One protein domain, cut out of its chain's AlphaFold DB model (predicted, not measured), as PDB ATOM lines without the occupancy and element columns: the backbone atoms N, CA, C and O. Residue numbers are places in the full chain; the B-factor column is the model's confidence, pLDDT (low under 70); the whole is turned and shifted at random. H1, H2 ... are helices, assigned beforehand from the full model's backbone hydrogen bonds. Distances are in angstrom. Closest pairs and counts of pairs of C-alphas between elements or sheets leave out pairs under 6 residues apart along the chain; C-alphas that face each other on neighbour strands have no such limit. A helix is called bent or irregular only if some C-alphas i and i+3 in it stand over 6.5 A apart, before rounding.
ATOM      1  N   LYS A  10     227.621 194.820 176.572       92.12
ATOM      2  CA  LYS A  10     229.031 194.405 176.670       92.12
ATOM      3  C   LYS A  10     229.860 195.438 177.436       92.12
ATOM      4  O   LYS A  10     230.685 195.053 178.262       92.12
ATOM      5  N   ARG A  11     229.603 196.737 177.236       93.25
ATOM      6  CA  ARG A  11     230.306 197.827 177.939       93.25
ATOM      7  C   ARG A  11     230.037 197.804 179.436       93.25
ATOM      8  O   ARG A  11     230.939 198.075 180.220       93.25
ATOM      9  N   LYS A  12     228.816 197.445 179.842       95.44
ATOM     10  CA  LYS A  12     228.452 197.329 181.256       95.44
ATOM     11  C   LYS A  12     229.195 196.175 181.922       95.44
ATOM     12  O   LYS A  12     229.748 196.376 182.994       95.44
ATOM     13  N   ILE A  13     229.235 195.000 181.288       97.06
ATOM     14  CA  ILE A  13     229.972 193.847 181.830       97.06
ATOM     15  C   ILE A  13     231.472 194.149 181.894       97.06
ATOM     16  O   ILE A  13     232.079 193.933 182.937       97.06
ATOM     17  N   LYS A  14     232.046 194.738 180.837       96.62
ATOM     18  CA  LYS A  14     233.444 195.192 180.828       96.62
ATOM     19  C   LYS A  14     233.746 196.146 181.987       96.62
ATOM     20  O   LYS A  14     234.647 195.875 182.770       96.62
ATOM     21  N   LYS A  15     232.942 197.200 182.145       96.81
ATOM     22  CA  LYS A  15     233.098 198.174 183.233       96.81
ATOM     23  C   LYS A  15     233.012 197.520 184.614       96.81
ATOM     24  O   LYS A  15     233.750 197.893 185.513       96.81
ATOM     25  N   MET A  16     232.137 196.530 184.793       97.44
ATOM     26  CA  MET A  16     232.064 195.792 186.056       97.44
ATOM     27  C   MET A  16     233.352 195.019 186.363       97.44
ATOM     28  O   MET A  16     233.773 195.010 187.517       97.44
ATOM     29  N   LEU A  17     233.977 194.392 185.359       96.94
ATOM     30  CA  LEU A  17     235.274 193.727 185.533       96.94
ATOM     31  C   LEU A  17     236.358 194.748 185.907       96.94
ATOM     32  O   LEU A  17     237.033 194.572 186.912       96.94
ATOM     33  N   GLU A  18     236.428 195.871 185.184       94.00
ATOM     34  CA  GLU A  18     237.374 196.966 185.460       94.00
ATOM     35  C   GLU A  18     237.191 197.588 186.862       94.00
ATOM     36  O   GLU A  18     238.147 198.063 187.468       94.00
ATOM     37  N   GLU A  19     235.973 197.553 187.410       96.19
ATOM     38  CA  GLU A  19     235.642 197.989 188.776       96.19
ATOM     39  C   GLU A  19     235.837 196.886 189.841       96.19
ATOM     40  O   GLU A  19     235.380 197.043 190.974       96.19
ATOM     41  N   ASN A  20     236.494 195.769 189.508       93.88
ATOM     42  CA  ASN A  20     236.720 194.607 190.382       93.88
ATOM     43  C   ASN A  20     235.434 193.931 190.905       93.88
ATOM     44  O   ASN A  20     235.442 193.254 191.934       93.88
ATOM     45  N   LYS A  21     234.308 194.051 190.191       96.62
ATOM     46  CA  LYS A  21     233.021 193.426 190.560       96.62
ATOM     47  C   LYS A  21     232.894 191.989 190.041       96.62
ATOM     48  O   LYS A  21     231.821 191.570 189.610       96.62
ATOM     49  N   VAL A  22     233.982 191.220 190.092       95.31
ATOM     50  CA  VAL A  22     234.092 189.860 189.527       95.31
ATOM     51  C   VAL A  22     233.009 188.922 190.073       95.31
ATOM     52  O   VAL A  22     232.317 188.267 189.296       95.31
ATOM     53  N   ASN A  23     232.783 188.921 191.392       95.81
ATOM     54  CA  ASN A  23     231.757 188.084 192.029       95.81
ATOM     55  C   ASN A  23     230.343 188.421 191.536       95.81
ATOM     56  O   ASN A  23     229.553 187.527 191.243       95.81
ATOM     57  N   GLU A  24     230.042 189.710 191.364       97.19
ATOM     58  CA  GLU A  24     228.748 190.141 190.834       97.19
ATOM     59  C   GLU A  24     228.574 189.691 189.374       97.19
ATOM     60  O   GLU A  24     227.485 189.280 188.969       97.19
ATOM     61  N   VAL A  25     229.646 189.724 188.571       97.62
ATOM     62  CA  VAL A  25     229.620 189.208 187.196       97.62
ATOM     63  C   VAL A  25     229.389 187.694 187.183       97.62
ATOM     64  O   VAL A  25     228.551 187.244 186.403       97.62
ATOM     65  N   ILE A  26     230.034 186.921 188.067       97.69
ATOM     66  CA  ILE A  26     229.803 185.471 188.214       97.69
ATOM     67  C   ILE A  26     228.331 185.188 188.534       97.69
ATOM     68  O   ILE A  26     227.682 184.404 187.837       97.69
ATOM     69  N   GLU A  27     227.770 185.856 189.546       97.25
ATOM     70  CA  GLU A  27     226.376 185.659 189.958       97.25
ATOM     71  C   GLU A  27     225.379 185.927 188.828       97.25
ATOM     72  O   GLU A  27     224.378 185.211 188.694       97.25
ATOM     73  N   LYS A  28     225.637 186.957 188.012       96.56
ATOM     74  CA  LYS A  28     224.805 187.267 186.847       96.56
ATOM     75  C   LYS A  28     225.025 186.264 185.712       96.56
ATOM     76  O   LYS A  28     224.051 185.802 185.126       96.56
ATOM     77  N   ALA A  29     226.272 185.894 185.424       96.75
ATOM     78  CA  ALA A  29     226.631 184.979 184.340       96.75
ATOM     79  C   ALA A  29     226.054 183.570 184.533       96.75
ATOM     80  O   ALA A  29     225.600 182.951 183.576       96.75
ATOM     81  N   VAL A  30     225.975 183.093 185.778       97.00
ATOM     82  CA  VAL A  30     225.331 181.810 186.113       97.00
ATOM     83  C   VAL A  30     223.834 181.797 185.773       97.00
ATOM     84  O   VAL A  30     223.267 180.736 185.514       97.00
ATOM     85  N   LYS A  31     223.186 182.967 185.763       95.56
ATOM     86  CA  LYS A  31     221.743 183.122 185.527       95.56
ATOM     87  C   LYS A  31     221.408 183.532 184.089       95.56
ATOM     88  O   LYS A  31     220.281 183.310 183.657       95.56
ATOM     89  N   ASP A  32     222.356 184.116 183.352       94.56
ATOM     90  CA  ASP A  32     222.129 184.655 182.009       94.56
ATOM     91  C   ASP A  32     223.190 184.184 181.002       94.56
ATOM     92  O   ASP A  32     224.341 184.633 181.000       94.56
ATOM     93  N   LYS A  33     222.750 183.340 180.059       93.62
ATOM     94  CA  LYS A  33     223.559 182.855 178.931       93.62
ATOM     95  C   LYS A  33     224.202 183.991 178.132       93.62
ATOM     96  O   LYS A  33     225.336 183.848 177.686       93.62
ATOM     97  N   LYS A  34     223.516 185.121 177.965       94.50
ATOM     98  CA  LYS A  34     224.028 186.236 177.160       94.50
ATOM     99  C   LYS A  34     225.236 186.897 177.816       94.50
ATOM    100  O   LYS A  34     226.093 187.416 177.110       94.50
ATOM    101  N   ILE A  35     225.328 186.866 179.146       96.25
ATOM    102  CA  ILE A  35     226.507 187.355 179.867       96.25
ATOM    103  C   ILE A  35     227.682 186.401 179.661       96.25
ATOM    104  O   ILE A  35     228.793 186.870 179.442       96.25
ATOM    105  N   LEU A  36     227.449 185.086 179.637       96.62
ATOM    106  CA  LEU A  36     228.494 184.125 179.267       96.62
ATOM    107  C   LEU A  36     229.000 184.372 177.845       96.62
ATOM    108  O   LEU A  36     230.206 184.396 177.629       96.62
ATOM    109  N   ASP A  37     228.098 184.599 176.887       96.19
ATOM    110  CA  ASP A  37     228.479 184.934 175.511       96.19
ATOM    111  C   ASP A  37     229.351 186.199 175.468       96.19
ATOM    112  O   ASP A  37     230.404 186.200 174.835       96.19
ATOM    113  N   ILE A  38     228.978 187.240 176.219       96.88
ATOM    114  CA  ILE A  38     229.774 188.469 176.357       96.88
ATOM    115  C   ILE A  38     231.146 188.193 176.980       96.88
ATOM    116  O   ILE A  38     232.131 188.766 176.529       96.88
ATOM    117  N   LEU A  39     231.237 187.326 177.991       98.12
ATOM    118  CA  LEU A  39     232.516 186.966 178.606       98.12
ATOM    119  C   LEU A  39     233.448 186.285 177.598       98.12
ATOM    120  O   LEU A  39     234.618 186.648 177.534       98.12
ATOM    121  N   PHE A  40     232.934 185.385 176.752       98.00
ATOM    122  CA  PHE A  40     233.719 184.812 175.649       98.00
ATOM    123  C   PHE A  40     234.152 185.870 174.622       98.00
ATOM    124  O   PHE A  40     235.254 185.785 174.092       98.00
ATOM    125  N   GLU A  41     233.324 186.880 174.354       96.81
ATOM    126  CA  GLU A  41     233.678 188.007 173.476       96.81
ATOM    127  C   GLU A  41     234.668 189.004 174.096       96.81
ATOM    128  O   GLU A  41     235.252 189.811 173.371       96.81
ATOM    129  N   LEU A  42     234.799 189.033 175.423       97.69
ATOM    130  CA  LEU A  42     235.765 189.874 176.137       97.69
ATOM    131  C   LEU A  42     237.143 189.215 176.238       97.69
ATOM    132  O   LEU A  42     238.104 189.880 176.605       97.69
ATOM    133  N   LEU A  43     237.266 187.942 175.862       97.75
ATOM    134  CA  LEU A  43     238.562 187.278 175.736       97.75
ATOM    135  C   LEU A  43     239.449 187.893 174.646       97.75
ATOM    136  O   LEU A  43     240.669 187.792 174.726       97.75
ATOM    137  N   ASP A  44     238.829 188.535 173.655       95.06
ATOM    138  CA  ASP A  44     239.503 189.225 172.552       95.06
ATOM    139  C   ASP A  44     239.705 190.729 172.842       95.06
ATOM    140  O   ASP A  44     239.961 191.509 171.927       95.06
ATOM    141  N   ASP A  45     239.519 191.174 174.093       96.06
ATOM    142  CA  ASP A  45     239.692 192.581 174.457       96.06
ATOM    143  C   ASP A  45     241.170 192.995 174.382       96.06
ATOM    144  O   ASP A  45     242.064 192.267 174.816       96.06
ATOM    145  N   GLU A  46     241.426 194.194 173.856       93.06
ATOM    146  CA  GLU A  46     242.779 194.754 173.761       93.06
ATOM    147  C   GLU A  46     243.405 194.987 175.142       93.06
ATOM    148  O   GLU A  46     244.630 194.963 175.280       93.06
ATOM    149  N   ASN A  47     242.577 195.201 176.173       94.56
ATOM    150  CA  ASN A  47     243.042 195.306 177.545       94.56
ATOM    151  C   ASN A  47     243.232 193.899 178.149       94.56
ATOM    152  O   ASN A  47     242.244 193.222 178.460       94.56
ATOM    153  N   PRO A  48     244.480 193.470 178.423       94.44
ATOM    154  CA  PRO A  48     244.735 192.149 178.985       94.44
ATOM    155  C   PRO A  48     244.172 191.972 180.402       94.44
ATOM    156  O   PRO A  48     243.941 190.836 180.806       94.44
ATOM    157  N   GLY A  49     243.933 193.058 181.149       95.62
ATOM    158  CA  GLY A  49     243.247 192.993 182.442       95.62
ATOM    159  C   GLY A  49     241.801 192.531 182.278       95.62
ATOM    160  O   GLY A  49     241.391 191.558 182.897       95.62
ATOM    161  N   THR A  50     241.064 193.143 181.345       96.62
ATOM    162  CA  THR A  50     239.680 192.760 181.029       96.62
ATOM    163  C   THR A  50     239.588 191.328 180.507       96.62
ATOM    164  O   THR A  50     238.738 190.568 180.971       96.62
ATOM    165  N   ALA A  51     240.458 190.941 179.569       97.50
ATOM    166  CA  ALA A  51     240.492 189.572 179.055       97.50
ATOM    167  C   ALA A  51     240.839 188.559 180.161       97.50
ATOM    168  O   ALA A  51     240.237 187.487 180.236       97.50
ATOM    169  N   GLY A  52     241.769 188.927 181.047       97.38
ATOM    170  CA  GLY A  52     242.167 188.155 182.220       97.38
ATOM    171  C   GLY A  52     241.017 187.933 183.203       97.38
ATOM    172  O   GLY A  52     240.732 186.801 183.588       97.38
ATOM    173  N   ASP A  53     240.284 188.990 183.547       98.00
ATOM    174  CA  ASP A  53     239.134 188.887 184.447       98.00
ATOM    175  C   ASP A  53     237.978 188.115 183.808       98.00
ATOM    176  O   ASP A  53     237.307 187.326 184.474       98.00
ATOM    177  N   ALA A  54     237.765 188.275 182.500       98.31
ATOM    178  CA  ALA A  54     236.773 187.495 181.774       98.31
ATOM    179  C   ALA A  54     237.101 185.992 181.805       98.31
ATOM    180  O   ALA A  54     236.220 185.182 182.112       98.31
ATOM    181  N   ILE A  55     238.360 185.601 181.546       98.38
ATOM    182  CA  ILE A  55     238.755 184.188 181.614       98.38
ATOM    183  C   ILE A  55     238.753 183.658 183.050       98.38
ATOM    184  O   ILE A  55     238.391 182.498 183.253       98.38
ATOM    185  N   LEU A  56     239.069 184.488 184.051       97.81
ATOM    186  CA  LEU A  56     238.936 184.128 185.462       97.81
ATOM    187  C   LEU A  56     237.481 183.782 185.792       97.81
ATOM    188  O   LEU A  56     237.219 182.693 186.296       97.81
ATOM    189  N   VAL A  57     236.528 184.653 185.437       98.38
ATOM    190  CA  VAL A  57     235.090 184.404 185.648       98.38
ATOM    191  C   VAL A  57     234.663 183.090 184.993       98.38
ATOM    192  O   VAL A  57     234.025 182.255 185.636       98.38
ATOM    193  N   LEU A  58     235.029 182.873 183.727       98.56
ATOM    194  CA  LEU A  58     234.708 181.637 183.006       98.56
ATOM    195  C   LEU A  58     235.330 180.401 183.675       98.56
ATOM    196  O   LEU A  58     234.683 179.355 183.753       98.56
ATOM    197  N   THR A  59     236.558 180.524 184.185       97.75
ATOM    198  CA  THR A  59     237.284 179.460 184.892       97.75
ATOM    199  C   THR A  59     236.625 179.112 186.225       97.75
ATOM    200  O   THR A  59     236.470 177.932 186.551       97.75
ATOM    201  N   THR A  60     236.173 180.111 186.979       97.81
ATOM    202  CA  THR A  60     235.425 179.889 188.220       97.81
ATOM    203  C   THR A  60     234.112 179.171 187.932       97.81
ATOM    204  O   THR A  60     233.820 178.142 188.537       97.81
ATOM    205  N   ILE A  61     233.356 179.630 186.928       98.12
ATOM    206  CA  ILE A  61     232.065 179.020 186.585       98.12
ATOM    207  C   ILE A  61     232.244 177.581 186.089       98.12
ATOM    208  O   ILE A  61     231.504 176.710 186.533       98.12
ATOM    209  N   ILE A  62     233.214 177.282 185.213       97.62
ATOM    210  CA  ILE A  62     233.409 175.897 184.743       97.62
ATOM    211  C   ILE A  62     233.855 174.948 185.866       97.62
ATOM    212  O   ILE A  62     233.584 173.747 185.806       97.62
ATOM    213  N   SER A  63     234.531 175.478 186.887       95.75
ATOM    214  CA  SER A  63     234.992 174.697 188.035       95.75
ATOM    215  C   SER A  63     233.851 174.403 189.011       95.75
ATOM    216  O   SER A  63     233.706 173.262 189.446       95.75
ATOM    217  N   GLU A  64     233.021 175.404 189.317       96.12
ATOM    218  CA  GLU A  64     231.964 175.305 190.333       96.12
ATOM    219  C   GLU A  64     230.608 174.846 189.782       96.12
ATOM    220  O   GLU A  64     229.881 174.114 190.450       96.12
ATOM    221  N   LYS A  65     230.247 175.301 188.579       96.31
ATOM    222  CA  LYS A  65     228.935 175.103 187.937       96.31
ATOM    223  C   LYS A  65     229.107 174.733 186.466       96.31
ATOM    224  O   LYS A  65     228.681 175.481 185.577       96.31
ATOM    225  N   PRO A  66     229.786 173.611 186.174       96.06
ATOM    226  CA  PRO A  66     230.165 173.250 184.816       96.06
ATOM    227  C   PRO A  66     228.976 173.275 183.848       96.06
ATOM    228  O   PRO A  66     229.067 173.851 182.765       96.06
ATOM    229  N   GLU A  67     227.821 172.747 184.251       96.69
ATOM    230  CA  GLU A  67     226.591 172.684 183.456       96.69
ATOM    231  C   GLU A  67     226.139 174.032 182.871       96.69
ATOM    232  O   GLU A  67     225.458 174.061 181.845       96.69
ATOM    233  N   VAL A  68     226.524 175.152 183.488       96.62
ATOM    234  CA  VAL A  68     226.285 176.504 182.969       96.62
ATOM    235  C   VAL A  68     227.112 176.751 181.703       96.62
ATOM    236  O   VAL A  68     226.570 177.195 180.690       96.62
ATOM    237  N   ILE A  69     228.403 176.414 181.736       97.38
ATOM    238  CA  ILE A  69     229.319 176.546 180.596       97.38
ATOM    239  C   ILE A  69     228.955 175.553 179.495       97.38
ATOM    240  O   ILE A  69     228.924 175.931 178.324       97.38
ATOM    241  N   GLY A  70     228.584 174.320 179.850       94.69
ATOM    242  CA  GLY A  70     228.182 173.299 178.877       94.69
ATOM    243  C   GLY A  70     227.043 173.737 177.940       94.69
ATOM    244  O   GLY A  70     227.011 173.336 176.783       94.69
ATOM    245  N   LYS A  71     226.145 174.629 178.385       93.00
ATOM    246  CA  LYS A  71     225.032 175.173 177.568       93.00
ATOM    247  C   LYS A  71     225.466 176.176 176.492       93.00
ATOM    248  O   LYS A  71     224.650 176.589 175.653       93.00
ATOM    249  N   VAL A  72     226.700 176.664 176.574       95.56
ATOM    250  CA  VAL A  72     227.202 177.762 175.739       95.56
ATOM    251  C   VAL A  72     228.531 177.448 175.071       95.56
ATOM    252  O   VAL A  72     228.896 178.180 174.153       95.56
ATOM    253  N   LEU A  73     229.250 176.421 175.531       97.25
ATOM    254  CA  LEU A  73     230.562 176.037 175.028       97.25
ATOM    255  C   LEU A  73     230.418 175.367 173.660       97.25
ATOM    256  O   LEU A  73     230.060 174.199 173.551       97.25
ATOM    257  N   THR A  74     230.690 176.140 172.615       97.12
ATOM    258  CA  THR A  74     230.770 175.663 171.236       97.12
ATOM    259  C   THR A  74     232.213 175.355 170.864       97.12
ATOM    260  O   THR A  74     233.146 175.780 171.554       97.12
ATOM    261  N   GLU A  75     232.403 174.686 169.728       97.31
ATOM    262  CA  GLU A  75     233.741 174.431 169.203       97.31
ATOM    263  C   GLU A  75     234.544 175.722 168.987       97.31
ATOM    264  O   GLU A  75     235.705 175.828 169.370       97.31
ATOM    265  N   GLU A  76     233.899 176.754 168.442       96.25
ATOM    266  CA  GLU A  76     234.531 178.053 168.213       96.25
ATOM    267  C   GLU A  76     235.038 178.685 169.518       96.25
ATOM    268  O   GLU A  76     236.163 179.181 169.578       96.25
ATOM    269  N   LYS A  77     234.233 178.637 170.584       97.75
ATOM    270  CA  LYS A  77     234.598 179.200 171.891       97.75
ATOM    271  C   LYS A  77     235.697 178.400 172.574       97.75
ATOM    272  O   LYS A  77     236.613 178.993 173.137       97.75
ATOM    273  N   ALA A  78     235.628 177.074 172.511       97.69
ATOM    274  CA  ALA A  78     236.677 176.210 173.042       97.69
ATOM    275  C   ALA A  78     238.015 176.455 172.322       97.69
ATOM    276  O   ALA A  78     239.040 176.630 172.983       97.69
ATOM    277  N   LEU A  79     237.998 176.568 170.990       97.00
ATOM    278  CA  LEU A  79     239.184 176.904 170.202       97.00
ATOM    279  C   LEU A  79     239.705 178.314 170.514       97.00
ATOM    280  O   LEU A  79     240.914 178.521 170.590       97.00
ATOM    281  N   ARG A  80     238.808 179.285 170.721       96.75
ATOM    282  CA  ARG A  80     239.178 180.649 171.118       96.75
ATOM    283  C   ARG A  80     239.964 180.650 172.425       96.75
ATOM    284  O   ARG A  80     241.037 181.241 172.474       96.75
ATOM    285  N   VAL A  81     239.481 179.944 173.449       98.12
ATOM    286  CA  VAL A  81     240.202 179.848 174.729       98.12
ATOM    287  C   VAL A  81     241.533 179.114 174.567       98.12
ATOM    288  O   VAL A  81     242.535 179.565 175.115       98.12
ATOM    289  N   LEU A  82     241.585 178.036 173.777       97.81
ATOM    290  CA  LEU A  82     242.834 177.312 173.517       97.81
ATOM    291  C   LEU A  82     243.923 178.239 172.949       97.81
ATOM    292  O   LEU A  82     245.063 178.216 173.406       97.81
ATOM    293  N   LYS A  83     243.575 179.112 172.000       96.88
ATOM    294  CA  LYS A  83     244.531 180.053 171.393       96.88
ATOM    295  C   LYS A  83     245.139 181.034 172.398       96.88
ATOM    296  O   LYS A  83     246.294 181.434 172.242       96.88
ATOM    297  N   LEU A  84     244.415 181.374 173.467       97.81
ATOM    298  CA  LEU A  84     244.897 182.269 174.525       97.81
ATOM    299  C   LEU A  84     246.020 181.659 175.374       97.81
ATOM    300  O   LEU A  84     246.701 182.390 176.087       97.81
ATOM    301  N   ILE A  85     246.300 180.357 175.264       97.62
ATOM    302  CA  ILE A  85     247.494 179.746 175.876       97.62
ATOM    303  C   ILE A  85     248.779 180.376 175.315       97.62
ATOM    304  O   ILE A  85     249.800 180.446 176.002       97.62
ATOM    305  N   SER A  86     248.734 180.891 174.084       96.12
ATOM    306  CA  SER A  86     249.843 181.619 173.461       96.12
ATOM    307  C   SER A  86     249.892 183.105 173.845       96.12
ATOM    308  O   SER A  86     250.759 183.830 173.358       96.12
ATOM    309  N   ALA A  87     248.978 183.592 174.693       96.12
ATOM    310  CA  ALA A  87     248.948 184.996 175.085       96.12
ATOM    311  C   ALA A  87     250.244 185.401 175.805       96.12
ATOM    312  O   ALA A  87     250.775 184.671 176.643       96.12
ATOM    313  N   ARG A  88     250.732 186.610 175.500       93.25
ATOM    314  CA  ARG A  88     251.919 187.188 176.155       93.25
ATOM    315  C   ARG A  88     251.673 187.494 177.629       93.25
ATOM    316  O   ARG A  88     252.599 187.431 178.429       93.25
ATOM    317  N   ASN A  89     250.441 187.863 177.973       96.12
ATOM    318  CA  ASN A  89     250.079 188.188 179.343       96.12
ATOM    319  C   ASN A  89     249.910 186.890 180.166       96.12
ATOM    320  O   ASN A  89     249.059 186.069 179.809       96.12
ATOM    321  N   PRO A  90     250.668 186.700 181.266       94.19
ATOM    322  CA  PRO A  90     250.594 185.479 182.069       94.19
ATOM    323  C   PRO A  90     249.220 185.219 182.688       94.19
ATOM    324  O   PRO A  90     248.797 184.071 182.717       94.19
ATOM    325  N   TYR A  91     248.503 186.260 183.120       95.12
ATOM    326  CA  TYR A  91     247.184 186.126 183.747       95.12
ATOM    327  C   TYR A  91     246.151 185.557 182.765       95.12
ATOM    328  O   TYR A  91     245.463 184.586 183.078       95.12
ATOM    329  N   VAL A  92     246.124 186.079 181.533       97.75
ATOM    330  CA  VAL A  92     245.279 185.542 180.451       97.75
ATOM    331  C   VAL A  92     245.671 184.104 180.118       97.75
ATOM    332  O   VAL A  92     244.818 183.221 180.033       97.75
ATOM    333  N   ARG A  93     246.974 183.859 179.951       97.06
ATOM    334  CA  ARG A  93     247.507 182.551 179.567       97.06
ATOM    335  C   ARG A  93     247.203 181.470 180.601       97.06
ATOM    336  O   ARG A  93     246.736 180.397 180.233       97.06
ATOM    337  N   GLU A  94     247.467 181.726 181.876       96.19
ATOM    338  CA  GLU A  94     247.227 180.760 182.951       96.19
ATOM    339  C   GLU A  94     245.732 180.492 183.126       96.19
ATOM    340  O   GLU A  94     245.337 179.329 183.218       96.19
ATOM    341  N   GLY A  95     244.891 181.531 183.058       97.62
ATOM    342  CA  GLY A  95     243.438 181.367 183.030       97.62
ATOM    343  C   GLY A  95     242.983 180.476 181.871       97.62
ATOM    344  O   GLY A  95     242.211 179.538 182.069       97.62
ATOM    345  N   ALA A  96     243.529 180.691 180.672       98.19
ATOM    346  CA  ALA A  96     243.232 179.867 179.504       98.19
ATOM    347  C   ALA A  96     243.675 178.406 179.680       98.19
ATOM    348  O   ALA A  96     242.935 177.496 179.298       98.19
ATOM    349  N   MET A  97     244.839 178.159 180.292       98.12
ATOM    350  CA  MET A  97     245.297 176.803 180.613       98.12
ATOM    351  C   MET A  97     244.322 176.105 181.569       98.12
ATOM    352  O   MET A  97     243.876 174.985 181.300       98.12
ATOM    353  N   VAL A  98     243.954 176.768 182.670       97.56
ATOM    354  CA  VAL A  98     243.058 176.190 183.680       97.56
ATOM    355  C   VAL A  98     241.668 175.941 183.102       97.56
ATOM    356  O   VAL A  98     241.129 174.842 183.272       97.56
ATOM    357  N   PHE A  99     241.102 176.907 182.371       98.38
ATOM    358  CA  PHE A  99     239.821 176.731 181.695       98.38
ATOM    359  C   PHE A  99     239.868 175.555 180.716       98.38
ATOM    360  O   PHE A  99     239.015 174.675 180.783       98.38
ATOM    361  N   THR A 100     240.876 175.510 179.838       98.31
ATOM    362  CA  THR A 100     240.986 174.490 178.782       98.31
ATOM    363  C   THR A 100     241.067 173.084 179.366       98.31
ATOM    364  O   THR A 100     240.352 172.193 178.916       98.31
ATOM    365  N   MET A 101     241.880 172.875 180.407       97.38
ATOM    366  CA  MET A 101     241.990 171.567 181.060       97.38
ATOM    367  C   MET A 101     240.664 171.139 181.710       97.38
ATOM    368  O   MET A 101     240.244 169.988 181.573       97.38
ATOM    369  N   ASN A 102     239.965 172.062 182.379       97.12
ATOM    370  CA  ASN A 102     238.637 171.784 182.931       97.12
ATOM    371  C   ASN A 102     237.620 171.456 181.832       97.12
ATOM    372  O   ASN A 102     236.849 170.504 181.962       97.12
ATOM    373  N   ALA A 103     237.638 172.219 180.743       97.62
ATOM    374  CA  ALA A 103     236.722 172.053 179.631       97.62
ATOM    375  C   ALA A 103     236.939 170.726 178.905       97.62
ATOM    376  O   ALA A 103     235.963 170.032 178.644       97.62
ATOM    377  N   ILE A 104     238.180 170.307 178.660       96.75
ATOM    378  CA  ILE A 104     238.471 169.002 178.053       96.75
ATOM    379  C   ILE A 104     237.966 167.859 178.933       96.75
ATOM    380  O   ILE A 104     237.304 166.949 178.441       96.75
ATOM    381  N   ARG A 105     238.223 167.910 180.244       95.62
ATOM    382  CA  ARG A 105     237.810 166.841 181.167       95.62
ATOM    383  C   ARG A 105     236.294 166.695 181.284       95.62
ATOM    384  O   ARG A 105     235.814 165.592 181.526       95.62
ATOM    385  N   LYS A 106     235.542 167.788 181.132       96.31
ATOM    386  CA  LYS A 106     234.077 167.806 181.302       96.31
ATOM    387  C   LYS A 106     233.301 167.749 179.983       96.31
ATOM    388  O   LYS A 106     232.186 167.242 179.959       96.31
ATOM    389  N   TYR A 107     233.889 168.254 178.901       96.56
ATOM    390  CA  TYR A 107     233.264 168.447 177.588       96.56
ATOM    391  C   TYR A 107     234.127 167.904 176.451       96.56
ATOM    392  O   TYR A 107     234.150 168.472 175.360       96.56
ATOM    393  N   ARG A 108     234.818 166.784 176.687       94.94
ATOM    394  CA  ARG A 108     235.670 166.099 175.704       94.94
ATOM    395  C   ARG A 108     235.063 166.010 174.291       94.94
ATOM    396  O   ARG A 108     235.792 166.360 173.364       94.94
ATOM    397  N   PRO A 109     233.767 165.673 174.093       95.75
ATOM    398  CA  PRO A 109     233.188 165.595 172.749       95.75
ATOM    399  C   PRO A 109     233.299 166.893 171.932       95.75
ATOM    400  O   PRO A 109     233.444 166.834 170.716       95.75
TER     401      PRO A 109
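Overview. This is residues 10 to 109 of the 186 residues of an uncharacterized protein of Pyrococcus yayanosii (strain CH1 / JCM 16557) (UniProt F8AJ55). Helix H4 runs through the middle of an all-helix domain, with H1, H2 and H3 packed on one side of it and the hairpin of H6 and H7 on the other, where H7 packs along H4. The short H5 sits by the far end of H4, and H7 kinks by 47 degrees near residue 103. The printed part has 100 residues with seven named helices, H1 to H7 in that order, and no named strand. It is compact, with a radius of gyration of the C-alphas of 12.0 A, and spans 35 by 32 by 20 A.

Along the chain. H1 covers residues 10 to 18 and begins at C-alpha 10 at (229.031, 194.405, 176.670). H2 covers residues 22 to 29, and H3 covers residues 33 to 42, 14.4 A from first to last C-alpha. H4, residues 48 to 64, is 24.0 A long and begins at C-alpha 48 at (244.735, 192.149, 178.985). H5 covers residues 66 to 70. H6, residues 75 to 86, is 18.1 A long. H7, residues 90 to 109, is 28.0 A long and ends at C-alpha 109 at (233.188, 165.595, 172.749); it is irregular, with C-alphas 106 and 109 8.9 A apart.

Arrangement. H4 is the hub and touches five helices. With residues 49 to 54 alone it touches H1, about perpendicular at 89 degrees, the closest C-alphas being those of Leu 17 and Asp 53, 6.3 A apart. H2 touches H4 at a steep tilt of 60 degrees, the closest C-alphas, of Ile 26 and Val 57, being 6.0 A apart. H3 and H4 form a helical hairpin at 39 degrees, closest at the C-alphas of Leu 39 and Ala 54, 5.3 A. H1 and H2 form another, at 29 degrees, with the C-alphas of Ile 13 and Val 25 closest at 7.1 A. H2 and H3 only just touch, only at the corner, with 3 pairs of C-alphas within 8 A, the closest being Ala 29 and Ile 35 at 5.1 A. With residues 58 to 62 alone H4 touches H5, closest at the C-alphas of Ile 62 and Ile 69, 5.9 A. H7 touches H4 and runs the same way at a shallow tilt of 34 degrees, only just short of steep; the C-alphas of Gly 52 and Val 92 are closest, 4.4 A apart. H6 and H7 form a hairpin at 35.3 degrees, only just steep, closest at the C-alphas of Ile 85 and Arg 93, 4.6 A. H4 and H6 are only just apart, 8.3 A at the closest. Every O i to N i+4 pair is within hydrogen-bond range in H1, H2, H3, H4 and H5, against 5 of 8 in H6 and 15 of 16 in H7.

Size, cuts and confidence. The C-alphas farthest apart are those of Glu 19 and Pro 109, 36.2 A. The printed part has no cut, and the six links between its helices are tight. Mean pLDDT of the printed part is 96.5, and no printed residue is under 70.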